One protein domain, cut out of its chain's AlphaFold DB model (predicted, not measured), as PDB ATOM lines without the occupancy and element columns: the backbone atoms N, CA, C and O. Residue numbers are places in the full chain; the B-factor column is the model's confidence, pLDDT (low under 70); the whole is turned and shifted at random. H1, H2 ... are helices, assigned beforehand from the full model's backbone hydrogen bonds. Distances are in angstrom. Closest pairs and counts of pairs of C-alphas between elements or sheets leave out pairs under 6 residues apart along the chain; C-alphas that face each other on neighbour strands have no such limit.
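This is residues 20 to 137 of the 309 residues of an uncharacterized protein of Punica granatum (UniProt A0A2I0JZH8). Look for two groups of helices joined loosely: a larger body in which H2, H4 and H6 pack on the longest helix, H5, and a separate helical hairpin of H7 and H8 at one end of the longest axis. H3 sits at a corner by H4, H1 touches no other helix, and the hairpin comes close to the body at H6. The 118 printed residues hold eight named helices, H1 to H8 in chain order, and no named strand, so the class is all helix. The whole is only just compact, close to loose, with a radius of gyration of the C-alphas of 16.2 A and spans of 49 by 38 by 24 A.

Find C-alpha 69 at (-37.254, 18.754, 34.084); from there H5, residues 69 to 84, runs 22.6 A to C-alpha 84 at (-49.058, 6.705, 18.969). Before it come H4, residues 51 to 61 and 15.1 A long, H3, residues 45 to 49, H2, residues 30 to 36, and H1, residues 20 to 24. After it come H6, residues 90 to 97, H7, residues 105 to 117 and 18.2 A long, and H8, residues 124 to 137, which runs 20.0 A to C-alpha 137 at (-18.479, -15.221, 25.971).

Begin at H5, the hub, which touches three helices. H4 and H5 form a helical hairpin, opposite ways at a steep tilt of 40 degrees, with their closest C-alphas, those of Ser 61 and Leu 71, 5.0 A apart. With residues 70 to 71 alone, H5 touches H2; the closest C-alphas, Val 30 and Thr 70, are 6.9 A apart. With residues 79 to 83 alone, it touches H6; the closest C-alphas, Leu 82 and Val 92, are 7.0 A apart. H3 and H4 only just touch, and only at the corner, with 3 pairs of C-alphas within 8 A; the closest are Leu 47 and Leu 54, 6.0 A apart. Look next at Ile 91 and Thr 115, the closest C-alphas of H6 and H7, 7.7 A apart: these helices are close but not clearly touching. H7 and H8 form a helical hairpin, opposite ways at a shallow tilt of 31 degrees; their closest C-alphas, Gln 117 and Leu 127, are 6.9 A apart. H1 is apart from H2 and H5. In H1, H4, H5, H6, H7 and H8 every O i to N i+4 pair is within hydrogen-bond range; H2 has 0 of 3, with 3 of 4 O i to N i+3 pairs, and H3 has 0 of 1, with 2 of 2.

The two C-alphas farthest apart, those of Glu 40 and Leu 136, lie 51.6 A from each other. The printed part has no cut and no long link. Residues 118 to 123 stand free. Mean pLDDT of the printed part is 75.8, and it is under 70 at residues 20 to 32, 98 to 111 and 133 to 137.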
ATOM      1  N   CYS A  20     -22.331   8.299  27.065       41.53
ATOM      2  CA  CYS A  20     -21.893   7.353  28.104       41.53
ATOM      3  C   CYS A  20     -20.592   7.782  28.818       41.53
ATOM      4  O   CYS A  20     -20.504   7.671  30.039       41.53
ATOM      5  N   ASP A  21     -19.593   8.314  28.098       36.72
ATOM      6  CA  ASP A  21     -18.296   8.730  28.684       36.72
ATOM      7  C   ASP A  21     -18.442   9.998  29.560       36.72
ATOM      8  O   ASP A  21     -17.703  10.232  30.522       36.72
ATOM      9  N   SER A  22     -19.444  10.823  29.260       40.12
ATOM     10  CA  SER A  22     -19.726  12.079  29.963       40.12
ATOM     11  C   SER A  22     -20.547  11.895  31.240       40.12
ATOM     12  O   SER A  22     -20.352  12.661  32.187       40.12
ATOM     13  N   MET A  23     -21.366  10.840  31.324       39.50
ATOM     14  CA  MET A  23     -22.049  10.458  32.563       39.50
ATOM     15  C   MET A  23     -21.075   9.892  33.606       39.50
ATOM     16  O   MET A  23     -21.150  10.248  34.780       39.50
ATOM     17  N   VAL A  24     -20.079   9.110  33.165       40.41
ATOM     18  CA  VAL A  24     -18.945   8.677  34.009       40.41
ATOM     19  C   VAL A  24     -18.116   9.877  34.496       40.41
ATOM     20  O   VAL A  24     -17.530   9.833  35.574       40.41
ATOM     21  N   SER A  25     -18.111  10.975  33.734       42.59
ATOM     22  CA  SER A  25     -17.346  12.194  34.031       42.59
ATOM     23  C   SER A  25     -18.136  13.284  34.784       42.59
ATOM     24  O   SER A  25     -17.578  14.347  35.053       42.59
ATOM     25  N   GLY A  26     -19.409  13.055  35.140       42.94
ATOM     26  CA  GLY A  26     -20.199  13.958  35.993       42.94
ATOM     27  C   GLY A  26     -20.613  15.301  35.370       42.94
ATOM     28  O   GLY A  26     -20.847  16.264  36.100       42.94
ATOM     29  N   PHE A  27     -20.700  15.408  34.040       52.44
ATOM     30  CA  PHE A  27     -21.139  16.645  33.381       52.44
ATOM     31  C   PHE A  27     -22.670  16.703  33.229       52.44
ATOM     32  O   PHE A  27     -23.263  15.843  32.583       52.44
ATOM     33  N   HIS A  28     -23.306  17.761  33.751       54.78
ATOM     34  CA  HIS A  28     -24.729  18.056  33.520       54.78
ATOM     35  C   HIS A  28     -24.971  18.455  32.055       54.78
ATOM     36  O   HIS A  28     -24.758  19.601  31.651       54.78
ATOM     37  N   LEU A  29     -25.415  17.492  31.248       58.50
ATOM     38  CA  LEU A  29     -25.602  17.622  29.799       58.50
ATOM     39  C   LEU A  29     -26.999  18.096  29.372       58.50
ATOM     40  O   LEU A  29     -27.267  18.170  28.176       58.50
ATOM     41  N   VAL A  30     -27.871  18.474  30.311       61.22
ATOM     42  CA  VAL A  30     -29.261  18.899  30.036       61.22
ATOM     43  C   VAL A  30     -29.342  19.987  28.959       61.22
ATOM     44  O   VAL A  30     -30.185  19.927  28.070       61.22
ATOM     45  N   ARG A  31     -28.388  20.927  28.955       65.12
ATOM     46  CA  ARG A  31     -28.309  22.023  27.972       65.12
ATOM     47  C   ARG A  31     -28.125  21.570  26.524       65.12
ATOM     48  O   ARG A  31     -28.408  22.330  25.604       65.12
ATOM     49  N   VAL A  32     -27.633  20.352  26.294       69.06
ATOM     50  CA  VAL A  32     -27.494  19.800  24.938       69.06
ATOM     51  C   VAL A  32     -28.864  19.519  24.321       69.06
ATOM     52  O   VAL A  32     -28.985  19.573  23.099       69.06
ATOM     53  N   PHE A  33     -29.892  19.269  25.137       74.06
ATOM     54  CA  PHE A  33     -31.237  18.955  24.661       74.06
ATOM     55  C   PHE A  33     -32.055  20.194  24.293       74.06
ATOM     56  O   PHE A  33     -32.967  20.094  23.476       74.06
ATOM     57  N   ASP A  34     -31.660  21.376  24.775       76.94
ATOM     58  CA  ASP A  34     -32.309  22.646  24.425       76.94
ATOM     59  C   ASP A  34     -32.234  22.948  22.919       76.94
ATOM     60  O   ASP A  34     -33.089  23.646  22.383       76.94
ATOM     61  N   LYS A  35     -31.258  22.379  22.196       79.44
ATOM     62  CA  LYS A  35     -31.153  22.526  20.732       79.44
ATOM     63  C   LYS A  35     -32.310  21.875  19.966       79.44
ATOM     64  O   LYS A  35     -32.518  22.200  18.802       79.44
ATOM     65  N   PHE A  36     -33.011  20.939  20.602       79.50
ATOM     66  CA  PHE A  36     -34.176  20.246  20.052       79.50
ATOM     67  C   PHE A  36     -35.493  20.930  20.442       79.50
ATOM     68  O   PHE A  36     -36.567  20.480  20.043       79.50
ATOM     69  N   LYS A  37     -35.424  22.014  21.225       83.56
ATOM     70  CA  LYS A  37     -36.576  22.832  21.588       83.56
ATOM     71  C   LYS A  37     -36.779  23.943  20.555       83.56
ATOM     72  O   LYS A  37     -35.836  24.580  20.085       83.56
ATOM     73  N   GLY A  38     -38.036  24.173  20.195       82.19
ATOM     74  CA  GLY A  38     -38.456  25.290  19.362       82.19
ATOM     75  C   GLY A  38     -38.402  26.623  20.114       82.19
ATOM     76  O   GLY A  38     -38.088  26.702  21.301       82.19
ATOM     77  N   ARG A  39     -38.775  27.708  19.427       78.19
ATOM     78  CA  ARG A  39     -38.750  29.076  19.991       78.19
ATOM     79  C   ARG A  39     -39.663  29.269  21.206       78.19
ATOM     80  O   ARG A  39     -39.441  30.191  21.981       78.19
ATOM     81  N   GLU A  40     -40.677  28.421  21.348       79.75
ATOM     82  CA  GLU A  40     -41.632  28.435  22.461       79.75
ATOM     83  C   GLU A  40     -41.126  27.664  23.692       79.75
ATOM     84  O   GLU A  40     -41.797  27.652  24.716       79.75
ATOM     85  N   GLY A  41     -39.950  27.025  23.611       81.31
ATOM     86  CA  GLY A  41     -39.370  26.228  24.696       81.31
ATOM     87  C   GLY A  41     -39.846  24.771  24.749       81.31
ATOM     88  O   GLY A  41     -39.281  23.983  25.501       81.31
ATOM     89  N   ASN A  42     -40.823  24.393  23.921       85.94
ATOM     90  CA  ASN A  42     -41.278  23.008  23.759       85.94
ATOM     91  C   ASN A  42     -40.402  22.247  22.755       85.94
ATOM     92  O   ASN A  42     -39.825  22.863  21.859       85.94
ATOM     93  N   PHE A  43     -40.342  20.916  22.864       86.31
ATOM     94  CA  PHE A  43     -39.685  20.076  21.858       86.31
ATOM     95  C   PHE A  43     -40.297  20.294  20.474       86.31
ATOM     96  O   PHE A  43     -41.518  20.381  20.326       86.31
ATOM     97  N   ASP A  44     -39.436  20.441  19.467       84.44
ATOM     98  CA  ASP A  44     -39.868  20.722  18.104       84.44
ATOM     99  C   ASP A  44     -40.694  19.549  17.554       84.44
ATOM    100  O   ASP A  44     -40.232  18.410  17.478       84.44
ATOM    101  N   ALA A  45     -41.923  19.840  17.129       85.06
ATOM    102  CA  ALA A  45     -42.823  18.860  16.531       85.06
ATOM    103  C   ALA A  45     -42.253  18.242  15.239       85.06
ATOM    104  O   ALA A  45     -42.681  17.161  14.836       85.06
ATOM    105  N   SER A  46     -41.274  18.893  14.598       85.06
ATOM    106  CA  SER A  46     -40.581  18.351  13.429       85.06
ATOM    107  C   SER A  46     -39.852  17.029  13.719       85.06
ATOM    108  O   SER A  46     -39.784  16.187  12.820       85.06
ATOM    109  N   LEU A  47     -39.419  16.799  14.970       83.19
ATOM    110  CA  LEU A  47     -38.733  15.578  15.425       83.19
ATOM    111  C   LEU A  47     -39.575  14.313  15.250       83.19
ATOM    112  O   LEU A  47     -39.036  13.222  15.102       83.19
ATOM    113  N   VAL A  48     -40.903  14.445  15.231       84.75
ATOM    114  CA  VAL A  48     -41.822  13.310  15.054       84.75
ATOM    115  C   VAL A  48     -41.652  12.656  13.676       84.75
ATOM    116  O   VAL A  48     -41.964  11.480  13.508       84.75
ATOM    117  N   ASN A  49     -41.124  13.393  12.695       84.69
ATOM    118  CA  ASN A  49     -40.902  12.877  11.345       84.69
ATOM    119  C   ASN A  49     -39.636  12.015  11.229       84.69
ATOM    120  O   ASN A  49     -39.523  11.244  10.277       84.69
ATOM    121  N   ASP A  50     -38.700  12.121  12.177       85.25
ATOM    122  CA  ASP A  50     -37.494  11.297  12.220       85.25
ATOM    123  C   ASP A  50     -37.563  10.322  13.400       85.25
ATOM    124  O   ASP A  50     -37.161  10.604  14.531       85.25
ATOM    125  N   VAL A  51     -38.065   9.120  13.115       85.56
ATOM    126  CA  VAL A  51     -38.217   8.046  14.107       85.56
ATOM    127  C   VAL A  51     -36.881   7.686  14.767       85.56
ATOM    128  O   VAL A  51     -36.862   7.296  15.934       85.56
ATOM    129  N   ARG A  52     -35.753   7.811  14.052       82.56
ATOM    130  CA  ARG A  52     -34.429   7.483  14.592       82.56
ATOM    131  C   ARG A  52     -33.982   8.535  15.601       82.56
ATOM    132  O   ARG A  52     -33.475   8.168  16.663       82.56
ATOM    133  N   GLU A  53     -34.159   9.814  15.288       82.75
ATOM    134  CA  GLU A  53     -33.848  10.901  16.220       82.75
ATOM    135  C   GLU A  53     -34.772  10.867  17.440       82.75
ATOM    136  O   GLU A  53     -34.289  10.940  18.572       82.75
ATOM    137  N   LEU A  54     -36.073  10.645  17.228       86.25
ATOM    138  CA  LEU A  54     -37.062  10.534  18.300       86.25
ATOM    139  C   LEU A  54     -36.753   9.372  19.257       86.25
ATOM    140  O   LEU A  54     -36.839   9.536  20.473       86.25
ATOM    141  N   LEU A  55     -36.353   8.213  18.722       84.94
ATOM    142  CA  LEU A  55     -35.940   7.059  19.521       84.94
ATOM    143  C   LEU A  55     -34.621   7.313  20.268       84.94
ATOM    144  O   LEU A  55     -34.468   6.899  21.413       84.94
ATOM    145  N   SER A  56     -33.678   8.022  19.650       83.56
ATOM    146  CA  SER A  56     -32.413   8.376  20.309       83.56
ATOM    147  C   SER A  56     -32.645   9.329  21.485       83.56
ATOM    148  O   SER A  56     -32.035   9.168  22.541       83.56
ATOM    149  N   LEU A  57     -33.548  10.302  21.319       85.06
ATOM    150  CA  LEU A  57     -33.961  11.207  22.390       85.06
ATOM    151  C   LEU A  57     -34.712  10.460  23.502       85.06
ATOM    152  O   LEU A  57     -34.447  10.711  24.676       85.06
ATOM    153  N   TYR A  58     -35.573   9.503  23.141       86.75
ATOM    154  CA  TYR A  58     -36.260   8.630  24.094       86.75
ATOM    155  C   TYR A  58     -35.272   7.877  24.993       86.75
ATOM    156  O   TYR A  58     -35.370   7.984  26.212       86.75
ATOM    157  N   GLU A  59     -34.288   7.176  24.427       83.19
ATOM    158  CA  GLU A  59     -33.318   6.418  25.234       83.19
ATOM    159  C   GLU A  59     -32.429   7.339  26.080       83.19
ATOM    160  O   GLU A  59     -32.194   7.070  27.254       83.19
ATOM    161  N   ALA A  60     -32.011   8.487  25.537       81.88
ATOM    162  CA  ALA A  60     -31.238   9.466  26.298       81.88
ATOM    163  C   ALA A  60     -32.029  10.039  27.490       81.88
ATOM    164  O   ALA A  60     -31.470  10.229  28.567       81.88
ATOM    165  N   SER A  61     -33.335  10.272  27.323       82.44
ATOM    166  CA  SER A  61     -34.201  10.809  28.381       82.44
ATOM    167  C   SER A  61     -34.395   9.863  29.570       82.44
ATOM    168  O   SER A  61     -34.687  10.315  30.672       82.44
ATOM    169  N   GLN A  62     -34.150   8.561  29.387       79.12
ATOM    170  CA  GLN A  62     -34.238   7.557  30.456       79.12
ATOM    171  C   GLN A  62     -33.115   7.678  31.499       79.12
ATOM    172  O   GLN A  62     -33.186   7.035  32.546       79.12
ATOM    173  N   TRP A  63     -32.095   8.493  31.225       73.62
ATOM    174  CA  TRP A  63     -30.994   8.801  32.138       73.62
ATOM    175  C   TRP A  63     -31.243  10.033  33.018       73.62
ATOM    176  O   TRP A  63     -30.297  10.498  33.659       73.62
ATOM    177  N   SER A  64     -32.465  10.583  33.042       75.88
ATOM    178  CA  SER A  64     -32.761  11.784  33.828       75.88
ATOM    179  C   SER A  64     -32.417  11.608  35.309       75.88
ATOM    180  O   SER A  64     -32.618  10.552  35.919       75.88
ATOM    181  N   THR A  65     -31.861  12.664  35.899       71.88
ATOM    182  CA  THR A  65     -31.633  12.770  37.341       71.88
ATOM    183  C   THR A  65     -32.587  13.788  37.963       71.88
ATOM    184  O   THR A  65     -33.229  14.582  37.275       71.88
ATOM    185  N   GLN A  66     -32.723  13.757  39.290       72.31
ATOM    186  CA  GLN A  66     -33.663  14.633  39.989       72.31
ATOM    187  C   GLN A  66     -33.354  16.116  39.723       72.31
ATOM    188  O   GLN A  66     -32.256  16.586  40.022       72.31
ATOM    189  N   GLY A  67     -34.355  16.855  39.231       73.44
ATOM    190  CA  GLY A  67     -34.247  18.279  38.892       73.44
ATOM    191  C   GLY A  67     -33.907  18.560  37.425       73.44
ATOM    192  O   GLY A  67     -33.640  19.710  37.079       73.44
ATOM    193  N   GLU A  68     -33.901  17.540  36.562       78.25
ATOM    194  CA  GLU A  68     -33.686  17.681  35.119       78.25
ATOM    195  C   GLU A  68     -35.013  17.676  34.342       78.25
ATOM    196  O   GLU A  68     -35.224  16.846  33.458       78.25
ATOM    197  N   ASP A  69     -35.888  18.648  34.633       83.19
ATOM    198  CA  ASP A  69     -37.254  18.754  34.084       83.19
ATOM    199  C   ASP A  69     -37.309  18.649  32.545       83.19
ATOM    200  O   ASP A  69     -38.218  18.045  31.979       83.19
ATOM    201  N   THR A  70     -36.295  19.170  31.841       83.12
ATOM    202  CA  THR A  70     -36.184  19.064  30.375       83.12
ATOM    203  C   THR A  70     -36.119  17.613  29.882       83.12
ATOM    204  O   THR A  70     -36.645  17.322  28.810       83.12
ATOM    205  N   LEU A  71     -35.459  16.705  30.610       82.56
ATOM    206  CA  LEU A  71     -35.391  15.291  30.224       82.56
ATOM    207  C   LEU A  71     -36.692  14.558  30.546       82.56
ATOM    208  O   LEU A  71     -37.100  13.705  29.764       82.56
ATOM    209  N   ASP A  72     -37.384  14.935  31.619       84.62
ATOM    210  CA  ASP A  72     -38.704  14.379  31.936       84.62
ATOM    211  C   ASP A  72     -39.753  14.822  30.895       84.62
ATOM    212  O   ASP A  72     -40.557  14.015  30.416       84.62
ATOM    213  N   GLU A  73     -39.690  16.082  30.451       87.94
ATOM    214  CA  GLU A  73     -40.455  16.588  29.305       87.94
ATOM    215  C   GLU A  73     -40.118  15.823  28.016       87.94
ATOM    216  O   GLU A  73     -41.027  15.435  27.276       87.94
ATOM    217  N   ALA A  74     -38.827  15.579  27.752       87.69
ATOM    218  CA  ALA A  74     -38.369  14.833  26.577       87.69
ATOM    219  C   ALA A  74     -38.914  13.404  26.582       87.69
ATOM    220  O   ALA A  74     -39.434  12.934  25.570       87.69
ATOM    221  N   LEU A  75     -38.841  12.735  27.736       88.38
ATOM    222  CA  LEU A  75     -39.336  11.381  27.922       88.38
ATOM    223  C   LEU A  75     -40.836  11.307  27.630       88.38
ATOM    224  O   LEU A  75     -41.275  10.446  26.866       88.38
ATOM    225  N   SER A  76     -41.613  12.241  28.185       90.38
ATOM    226  CA  SER A  76     -43.061  12.325  27.969       90.38
ATOM    227  C   SER A  76     -43.416  12.576  26.497       90.38
ATOM    228  O   SER A  76     -44.258  11.870  25.926       90.38
ATOM    229  N   PHE A  77     -42.730  13.528  25.854       91.25
ATOM    230  CA  PHE A  77     -42.892  13.846  24.435       91.25
ATOM    231  C   PHE A  77     -42.599  12.624  23.555       91.25
ATOM    232  O   PHE A  77     -43.462  12.167  22.799       91.25
ATOM    233  N   CYS A  78     -41.409  12.039  23.698       90.62
ATOM    234  CA  CYS A  78     -40.983  10.896  22.901       90.62
ATOM    235  C   CYS A  78     -41.877   9.675  23.115       90.62
ATOM    236  O   CYS A  78     -42.310   9.063  22.139       90.62
ATOM    237  N   PHE A  79     -42.189   9.330  24.368       90.75
ATOM    238  CA  PHE A  79     -43.041   8.186  24.683       90.75
ATOM    239  C   PHE A  79     -44.424   8.322  24.045       90.75
ATOM    240  O   PHE A  79     -44.914   7.378  23.423       90.75
ATOM    241  N   THR A  80     -45.038   9.505  24.145       92.75
ATOM    242  CA  THR A  80     -46.359   9.777  23.564       92.75
ATOM    243  C   THR A  80     -46.344   9.577  22.051       92.75
ATOM    244  O   THR A  80     -47.178   8.842  21.513       92.75
ATOM    245  N   HIS A  81     -45.364  10.164  21.364       91.00
ATOM    246  CA  HIS A  81     -45.271  10.073  19.911       91.00
ATOM    247  C   HIS A  81     -44.929   8.656  19.437       91.00
ATOM    248  O   HIS A  81     -45.668   8.117  18.613       91.00
ATOM    249  N   LEU A  82     -43.918   8.000  20.019       90.69
ATOM    250  CA  LEU A  82     -43.544   6.620  19.682       90.69
ATOM    251  C   LEU A  82     -44.691   5.631  19.940       90.69
ATOM    252  O   LEU A  82     -44.934   4.740  19.127       90.69
ATOM    253  N   LYS A  83     -45.448   5.793  21.035       91.19
ATOM    254  CA  LYS A  83     -46.603   4.935  21.354       91.19
ATOM    255  C   LYS A  83     -47.759   5.128  20.370       91.19
ATOM    256  O   LYS A  83     -48.448   4.155  20.053       91.19
ATOM    257  N   SER A  84     -47.955   6.346  19.872       90.50
ATOM    258  CA  SER A  84     -49.058   6.705  18.969       90.50
ATOM    259  C   SER A  84     -48.877   6.253  17.511       90.50
ATOM    260  O   SER A  84     -49.844   6.267  16.757       90.50
ATOM    261  N   MET A  85     -47.679   5.809  17.112       89.12
ATOM    262  CA  MET A  85     -47.391   5.372  15.738       89.12
ATOM    263  C   MET A  85     -48.247   4.167  15.305       89.12
ATOM    264  O   MET A  85     -48.330   3.179  16.042       89.12
ATOM    265  N   GLU A  86     -48.829   4.215  14.103       83.38
ATOM    266  CA  GLU A  86     -49.621   3.109  13.532       83.38
ATOM    267  C   GLU A  86     -48.735   1.913  13.142       83.38
ATOM    268  O   GLU A  86     -48.960   0.799  13.614       83.38
ATOM    269  N   GLU A  87     -47.672   2.149  12.364       85.75
ATOM    270  CA  GLU A  87     -46.657   1.146  12.020       85.75
ATOM    271  C   GLU A  87     -45.381   1.381  12.836       85.75
ATOM    272  O   GLU A  87     -44.594   2.288  12.560       85.75
ATOM    273  N   LYS A  88     -45.175   0.567  13.876       83.25
ATOM    274  CA  LYS A  88     -43.993   0.662  14.741       83.25
ATOM    275  C   LYS A  88     -42.877  -0.242  14.224       83.25
ATOM    276  O   LYS A  88     -43.066  -1.460  14.176       83.25
ATOM    277  N   PRO A  89     -41.683   0.300  13.925       83.56
ATOM    278  CA  PRO A  89     -40.502  -0.524  13.710       83.56
ATOM    279  C   PRO A  89     -40.247  -1.454  14.907       83.56
ATOM    280  O   PRO A  89     -40.532  -1.100  16.056       83.56
ATOM    281  N   VAL A  90     -39.661  -2.629  14.657       80.12
ATOM    282  CA  VAL A  90     -39.347  -3.618  15.711       80.12
ATOM    283  C   VAL A  90     -38.508  -2.994  16.827       80.12
ATOM    284  O   VAL A  90     -38.791  -3.212  18.001       80.12
ATOM    285  N   ILE A  91     -37.540  -2.147  16.466       78.50
ATOM    286  CA  ILE A  91     -36.671  -1.447  17.419       78.50
ATOM    287  C   ILE A  91     -37.446  -0.495  18.347       78.50
ATOM    288  O   ILE A  91     -37.166  -0.446  19.537       78.50
ATOM    289  N   VAL A  92     -38.473   0.196  17.837       84.19
ATOM    290  CA  VAL A  92     -39.341   1.074  18.645       84.19
ATOM    291  C   VAL A  92     -40.218   0.243  19.574       84.19
ATOM    292  O   VAL A  92     -40.389   0.579  20.742       84.19
ATOM    293  N   THR A  93     -40.759  -0.866  19.068       83.25
ATOM    294  CA  THR A  93     -41.566  -1.788  19.877       83.25
ATOM    295  C   THR A  93     -40.749  -2.382  21.024       83.25
ATOM    296  O   THR A  93     -41.256  -2.487  22.138       83.25
ATOM    297  N   HIS A  94     -39.484  -2.731  20.766       79.69
ATOM    298  CA  HIS A  94     -38.552  -3.198  21.792       79.69
ATOM    299  C   HIS A  94     -38.268  -2.117  22.835       79.69
ATOM    300  O   HIS A  94     -38.571  -2.330  24.001       79.69
ATOM    301  N   ALA A  95     -37.828  -0.929  22.415       80.38
ATOM    302  CA  ALA A  95     -37.500   0.185  23.309       80.38
ATOM    303  C   ALA A  95     -38.669   0.634  24.210       80.38
ATOM    304  O   ALA A  95     -38.489   0.961  25.385       80.38
ATOM    305  N   LEU A  96     -39.899   0.637  23.677       83.44
ATOM    306  CA  LEU A  96     -41.103   0.952  24.457       83.44
ATOM    307  C   LEU A  96     -41.453  -0.139  25.473       83.44
ATOM    308  O   LEU A  96     -42.041   0.159  26.512       83.44
ATOM    309  N   LYS A  97     -41.124  -1.398  25.170       80.62
ATOM    310  CA  LYS A  97     -41.314  -2.518  26.091       80.62
ATOM    311  C   LYS A  97     -40.224  -2.533  27.163       80.62
ATOM    312  O   LYS A  97     -40.521  -2.809  28.324       80.62
ATOM    313  N   GLN A  98     -38.983  -2.265  26.775       68.75
ATOM    314  CA  GLN A  98     -37.823  -2.321  27.647       68.75
ATOM    315  C   GLN A  98     -36.732  -1.387  27.107       68.75
ATOM    316  O   GLN A  98     -36.189  -1.611  26.032       68.75
ATOM    317  N   SER A  99     -36.438  -0.314  27.847       67.12
ATOM    318  CA  SER A  99     -35.349   0.607  27.492       67.12
ATOM    319  C   SER A  99     -33.998  -0.081  27.672       67.12
ATOM    320  O   SER A  99     -33.788  -0.815  28.648       67.12
ATOM    321  N   ILE A 100     -33.058   0.236  26.781       63.25
ATOM    322  CA  ILE A 100     -31.710  -0.351  26.733       63.25
ATOM    323  C   ILE A 100     -30.916  -0.154  28.036       63.25
ATOM    324  O   ILE A 100     -29.992  -0.905  28.337       63.25
ATOM    325  N   HIS A 101     -31.286   0.844  28.842       61.59
ATOM    326  CA  HIS A 101     -30.610   1.197  30.093       61.59
ATOM    327  C   HIS A 101     -31.139   0.441  31.315       61.59
ATOM    328  O   HIS A 101     -30.543   0.495  32.390       61.59
ATOM    329  N   ARG A 102     -32.256  -0.279  31.160       57.78
ATOM    330  CA  ARG A 102     -32.894  -1.072  32.223       57.78
ATOM    331  C   ARG A 102     -32.737  -2.579  32.003       57.78
ATOM    332  O   ARG A 102     -33.232  -3.362  32.811       57.78
ATOM    333  N   GLU A 103     -32.069  -2.991  30.926       57.12
ATOM    334  CA  GLU A 103     -31.868  -4.392  30.558       57.12
ATOM    335  C   GLU A 103     -30.443  -4.889  30.858       57.12
ATOM    336  O   GLU A 103     -29.482  -4.126  30.978       57.12
ATOM    337  N   MET A 104     -30.292  -6.211  30.977       54.03
ATOM    338  CA  MET A 104     -28.980  -6.842  30.994       54.03
ATOM    339  C   MET A 104     -28.289  -6.632  29.645       54.03
ATOM    340  O   MET A 104     -28.724  -7.175  28.631       54.03
ATOM    341  N   LEU A 105     -27.148  -5.939  29.660       58.62
ATOM    342  CA  LEU A 105     -26.353  -5.586  28.473       58.62
ATOM    343  C   LEU A 105     -26.128  -6.747  27.488       58.62
ATOM    344  O   LEU A 105     -26.027  -6.532  26.284       58.62
ATOM    345  N   ARG A 106     -26.041  -7.993  27.975       60.53
ATOM    346  CA  ARG A 106     -25.855  -9.178  27.122       60.53
ATOM    347  C   ARG A 106     -27.119  -9.602  26.369       60.53
ATOM    348  O   ARG A 106     -26.984 -10.099  25.255       60.53
ATOM    349  N   LEU A 107     -28.314  -9.425  26.934       58.09
ATOM    350  CA  LEU A 107     -29.566  -9.689  26.214       58.09
ATOM    351  C   LEU A 107     -29.771  -8.648  25.112       58.09
ATOM    352  O   LEU A 107     -29.987  -9.025  23.959       58.09
ATOM    353  N   GLU A 108     -29.531  -7.378  25.439       63.34
ATOM    354  CA  GLU A 108     -29.593  -6.281  24.473       63.34
ATOM    355  C   GLU A 108     -28.573  -6.469  23.343       63.34
ATOM    356  O   GLU A 108     -28.919  -6.408  22.167       63.34
ATOM    357  N   ALA A 109     -27.321  -6.818  23.667       65.56
ATOM    358  CA  ALA A 109     -26.298  -7.081  22.654       65.56
ATOM    359  C   ALA A 109     -26.712  -8.189  21.670       65.56
ATOM    360  O   ALA A 109     -26.448  -8.078  20.472       65.56
ATOM    361  N   ARG A 110     -27.383  -9.249  22.142       68.19
ATOM    362  CA  ARG A 110     -27.884 -10.325  21.273       68.19
ATOM    363  C   ARG A 110     -28.946  -9.810  20.307       68.19
ATOM    364  O   ARG A 110     -28.852 -10.058  19.107       68.19
ATOM    365  N   GLN A 111     -29.938  -9.098  20.828       66.19
ATOM    366  CA  GLN A 111     -31.043  -8.572  20.036       66.19
ATOM    367  C   GLN A 111     -30.579  -7.493  19.049       66.19
ATOM    368  O   GLN A 111     -31.040  -7.429  17.903       66.19
ATOM    369  N   TYR A 112     -29.597  -6.688  19.451       70.38
ATOM    370  CA  TYR A 112     -28.991  -5.688  18.590       70.38
ATOM    371  C   TYR A 112     -28.163  -6.318  17.466       70.38
ATOM    372  O   TYR A 112     -28.207  -5.822  16.347       70.38
ATOM    373  N   ILE A 113     -27.459  -7.436  17.697       74.81
ATOM    374  CA  ILE A 113     -26.769  -8.182  16.624       74.81
ATOM    375  C   ILE A 113     -27.766  -8.644  15.549       74.81
ATOM    376  O   ILE A 113     -27.481  -8.513  14.356       74.81
ATOM    377  N   GLU A 114     -28.932  -9.154  15.955       76.06
ATOM    378  CA  GLU A 114     -30.000  -9.578  15.036       76.06
ATOM    379  C   GLU A 114     -30.570  -8.384  14.253       76.06
ATOM    380  O   GLU A 114     -30.713  -8.444  13.030       76.06
ATOM    381  N   THR A 115     -30.801  -7.263  14.939       75.38
ATOM    382  CA  THR A 115     -31.269  -6.016  14.318       75.38
ATOM    383  C   THR A 115     -30.230  -5.452  13.345       75.38
ATOM    384  O   THR A 115     -30.566  -5.115  12.213       75.38
ATOM    385  N   TYR A 116     -28.955  -5.399  13.732       75.38
ATOM    386  CA  TYR A 116     -27.865  -4.859  12.918       75.38
ATOM    387  C   TYR A 116     -27.659  -5.656  11.629       75.38
ATOM    388  O   TYR A 116     -27.420  -5.065  10.580       75.38
ATOM    389  N   GLN A 117     -27.829  -6.980  11.680       82.50
ATOM    390  CA  GLN A 117     -27.787  -7.840  10.498       82.50
ATOM    391  C   GLN A 117     -28.891  -7.516   9.477       82.50
ATOM    392  O   GLN A 117     -28.693  -7.735   8.284       82.50
ATOM    393  N   SER A 118     -30.044  -7.012   9.923       78.62
ATOM    394  CA  SER A 118     -31.157  -6.649   9.032       78.62
ATOM    395  C   SER A 118     -30.991  -5.291   8.336       78.62
ATOM    396  O   SER A 118     -31.800  -4.946   7.480       78.62
ATOM    397  N   ILE A 119     -29.966  -4.507   8.691       80.81
ATOM    398  CA  ILE A 119     -29.724  -3.184   8.105       80.81
ATOM    399  C   ILE A 119     -28.929  -3.344   6.808       80.81
ATOM    400  O   ILE A 119     -27.791  -3.795   6.842       80.81
ATOM    401  N   ASP A 120     -29.460  -2.892   5.672       82.81
ATOM    402  CA  ASP A 120     -28.806  -3.060   4.359       82.81
ATOM    403  C   ASP A 120     -27.386  -2.468   4.277       82.81
ATOM    404  O   ASP A 120     -26.536  -2.958   3.538       82.81
ATOM    405  N   SER A 121     -27.103  -1.415   5.050       84.94
ATOM    406  CA  SER A 121     -25.813  -0.713   5.073       84.94
ATOM    407  C   SER A 121     -24.876  -1.153   6.207       84.94
ATOM    408  O   SER A 121     -23.974  -0.394   6.581       84.94
ATOM    409  N   HIS A 122     -25.124  -2.296   6.847       83.31
ATOM    410  CA  HIS A 122     -24.327  -2.730   7.991       83.31
ATOM    411  C   HIS A 122     -22.885  -3.081   7.596       83.31
ATOM    412  O   HIS A 122     -22.580  -3.468   6.469       83.31
ATOM    413  N   ASN A 123     -21.960  -2.929   8.542       91.75
ATOM    414  CA  ASN A 123     -20.568  -3.296   8.340       91.75
ATOM    415  C   ASN A 123     -20.372  -4.782   8.672       91.75
ATOM    416  O   ASN A 123     -20.453  -5.185   9.834       91.75
ATOM    417  N   GLU A 124     -20.061  -5.578   7.654       90.38
ATOM    418  CA  GLU A 124     -19.860  -7.030   7.762       90.38
ATOM    419  C   GLU A 124     -18.746  -7.432   8.742       90.38
ATOM    420  O   GLU A 124     -18.854  -8.439   9.448       90.38
ATOM    421  N   VAL A 125     -17.677  -6.632   8.840       92.81
ATOM    422  CA  VAL A 125     -16.568  -6.894   9.770       92.81
ATOM    423  C   VAL A 125     -17.033  -6.702  11.211       92.81
ATOM    424  O   VAL A 125     -16.744  -7.543  12.062       92.81
ATOM    425  N   LEU A 126     -17.787  -5.634  11.486       86.50
ATOM    426  CA  LEU A 126     -18.347  -5.381  12.817       86.50
ATOM    427  C   LEU A 126     -19.382  -6.439  13.206       86.50
ATOM    428  O   LEU A 126     -19.348  -6.926  14.336       86.50
ATOM    429  N   LEU A 127     -20.251  -6.846  12.276       81.31
ATOM    430  CA  LEU A 127     -21.230  -7.905  12.523       81.31
ATOM    431  C   LEU A 127     -20.542  -9.241  12.843       81.31
ATOM    432  O   LEU A 127     -20.907  -9.919  13.805       81.31
ATOM    433  N   SER A 128     -19.526  -9.604  12.058       84.88
ATOM    434  CA  SER A 128     -18.747 -10.829  12.265       84.88
ATOM    435  C   SER A 128     -18.027 -10.818  13.613       84.88
ATOM    436  O   SER A 128     -18.050 -11.813  14.339       84.88
ATOM    437  N   LEU A 129     -17.432  -9.679  13.975       83.50
ATOM    438  CA  LEU A 129     -16.763  -9.500  15.256       83.50
ATOM    439  C   LEU A 129     -17.737  -9.641  16.435       83.50
ATOM    440  O   LEU A 129     -17.451 -10.393  17.364       83.50
ATOM    441  N   ALA A 130     -18.890  -8.970  16.381       70.56
ATOM    442  CA  ALA A 130     -19.891  -9.013  17.447       70.56
ATOM    443  C   ALA A 130     -20.444 -10.432  17.666       70.56
ATOM    444  O   ALA A 130     -20.559 -10.889  18.803       70.56
ATOM    445  N   LYS A 131     -20.710 -11.175  16.581       75.00
ATOM    446  CA  LYS A 131     -21.134 -12.584  16.654       75.00
ATOM    447  C   LYS A 131     -20.069 -13.483  17.284       75.00
ATOM    448  O   LYS A 131     -20.398 -14.351  18.091       75.00
ATOM    449  N   LEU A 132     -18.799 -13.294  16.919       70.88
ATOM    450  CA  LEU A 132     -17.691 -14.069  17.484       70.88
ATOM    451  C   LEU A 132     -17.492 -13.785  18.979       70.88
ATOM    452  O   LEU A 132     -17.346 -14.738  19.745       70.88
ATOM    453  N   ASP A 133     -17.534 -12.516  19.396       69.56
ATOM    454  CA  ASP A 133     -17.451 -12.125  20.812       69.56
ATOM    455  C   ASP A 133     -18.577 -12.757  21.639       69.56
ATOM    456  O   ASP A 133     -18.328 -13.375  22.682       69.56
ATOM    457  N   PHE A 134     -19.811 -12.684  21.127       65.75
ATOM    458  CA  PHE A 134     -20.978 -13.250  21.794       65.75
ATOM    459  C   PHE A 134     -20.843 -14.767  21.981       65.75
ATOM    460  O   PHE A 134     -21.059 -15.284  23.079       65.75
ATOM    461  N   HIS A 135     -20.416 -15.489  20.939       66.25
ATOM    462  CA  HIS A 135     -20.189 -16.934  21.015       66.25
ATOM    463  C   HIS A 135     -19.048 -17.317  21.963       66.25
ATOM    464  O   HIS A 135     -19.151 -18.321  22.672       66.25
ATOM    465  N   LEU A 136     -17.952 -16.552  21.985       64.69
ATOM    466  CA  LEU A 136     -16.832 -16.812  22.890       64.69
ATOM    467  C   LEU A 136     -17.259 -16.630  24.350       64.69
ATOM    468  O   LEU A 136     -17.033 -17.521  25.170       64.69
ATOM    469  N   THR A 137     -17.939 -15.520  24.641       49.41
ATOM    470  CA  THR A 137     -18.479 -15.221  25.971       49.41
ATOM    471  C   THR A 137     -19.476 -16.297  26.413       49.41
ATOM    472  O   THR A 137     -19.403 -16.790  27.532       49.41
TER     473      THR A 137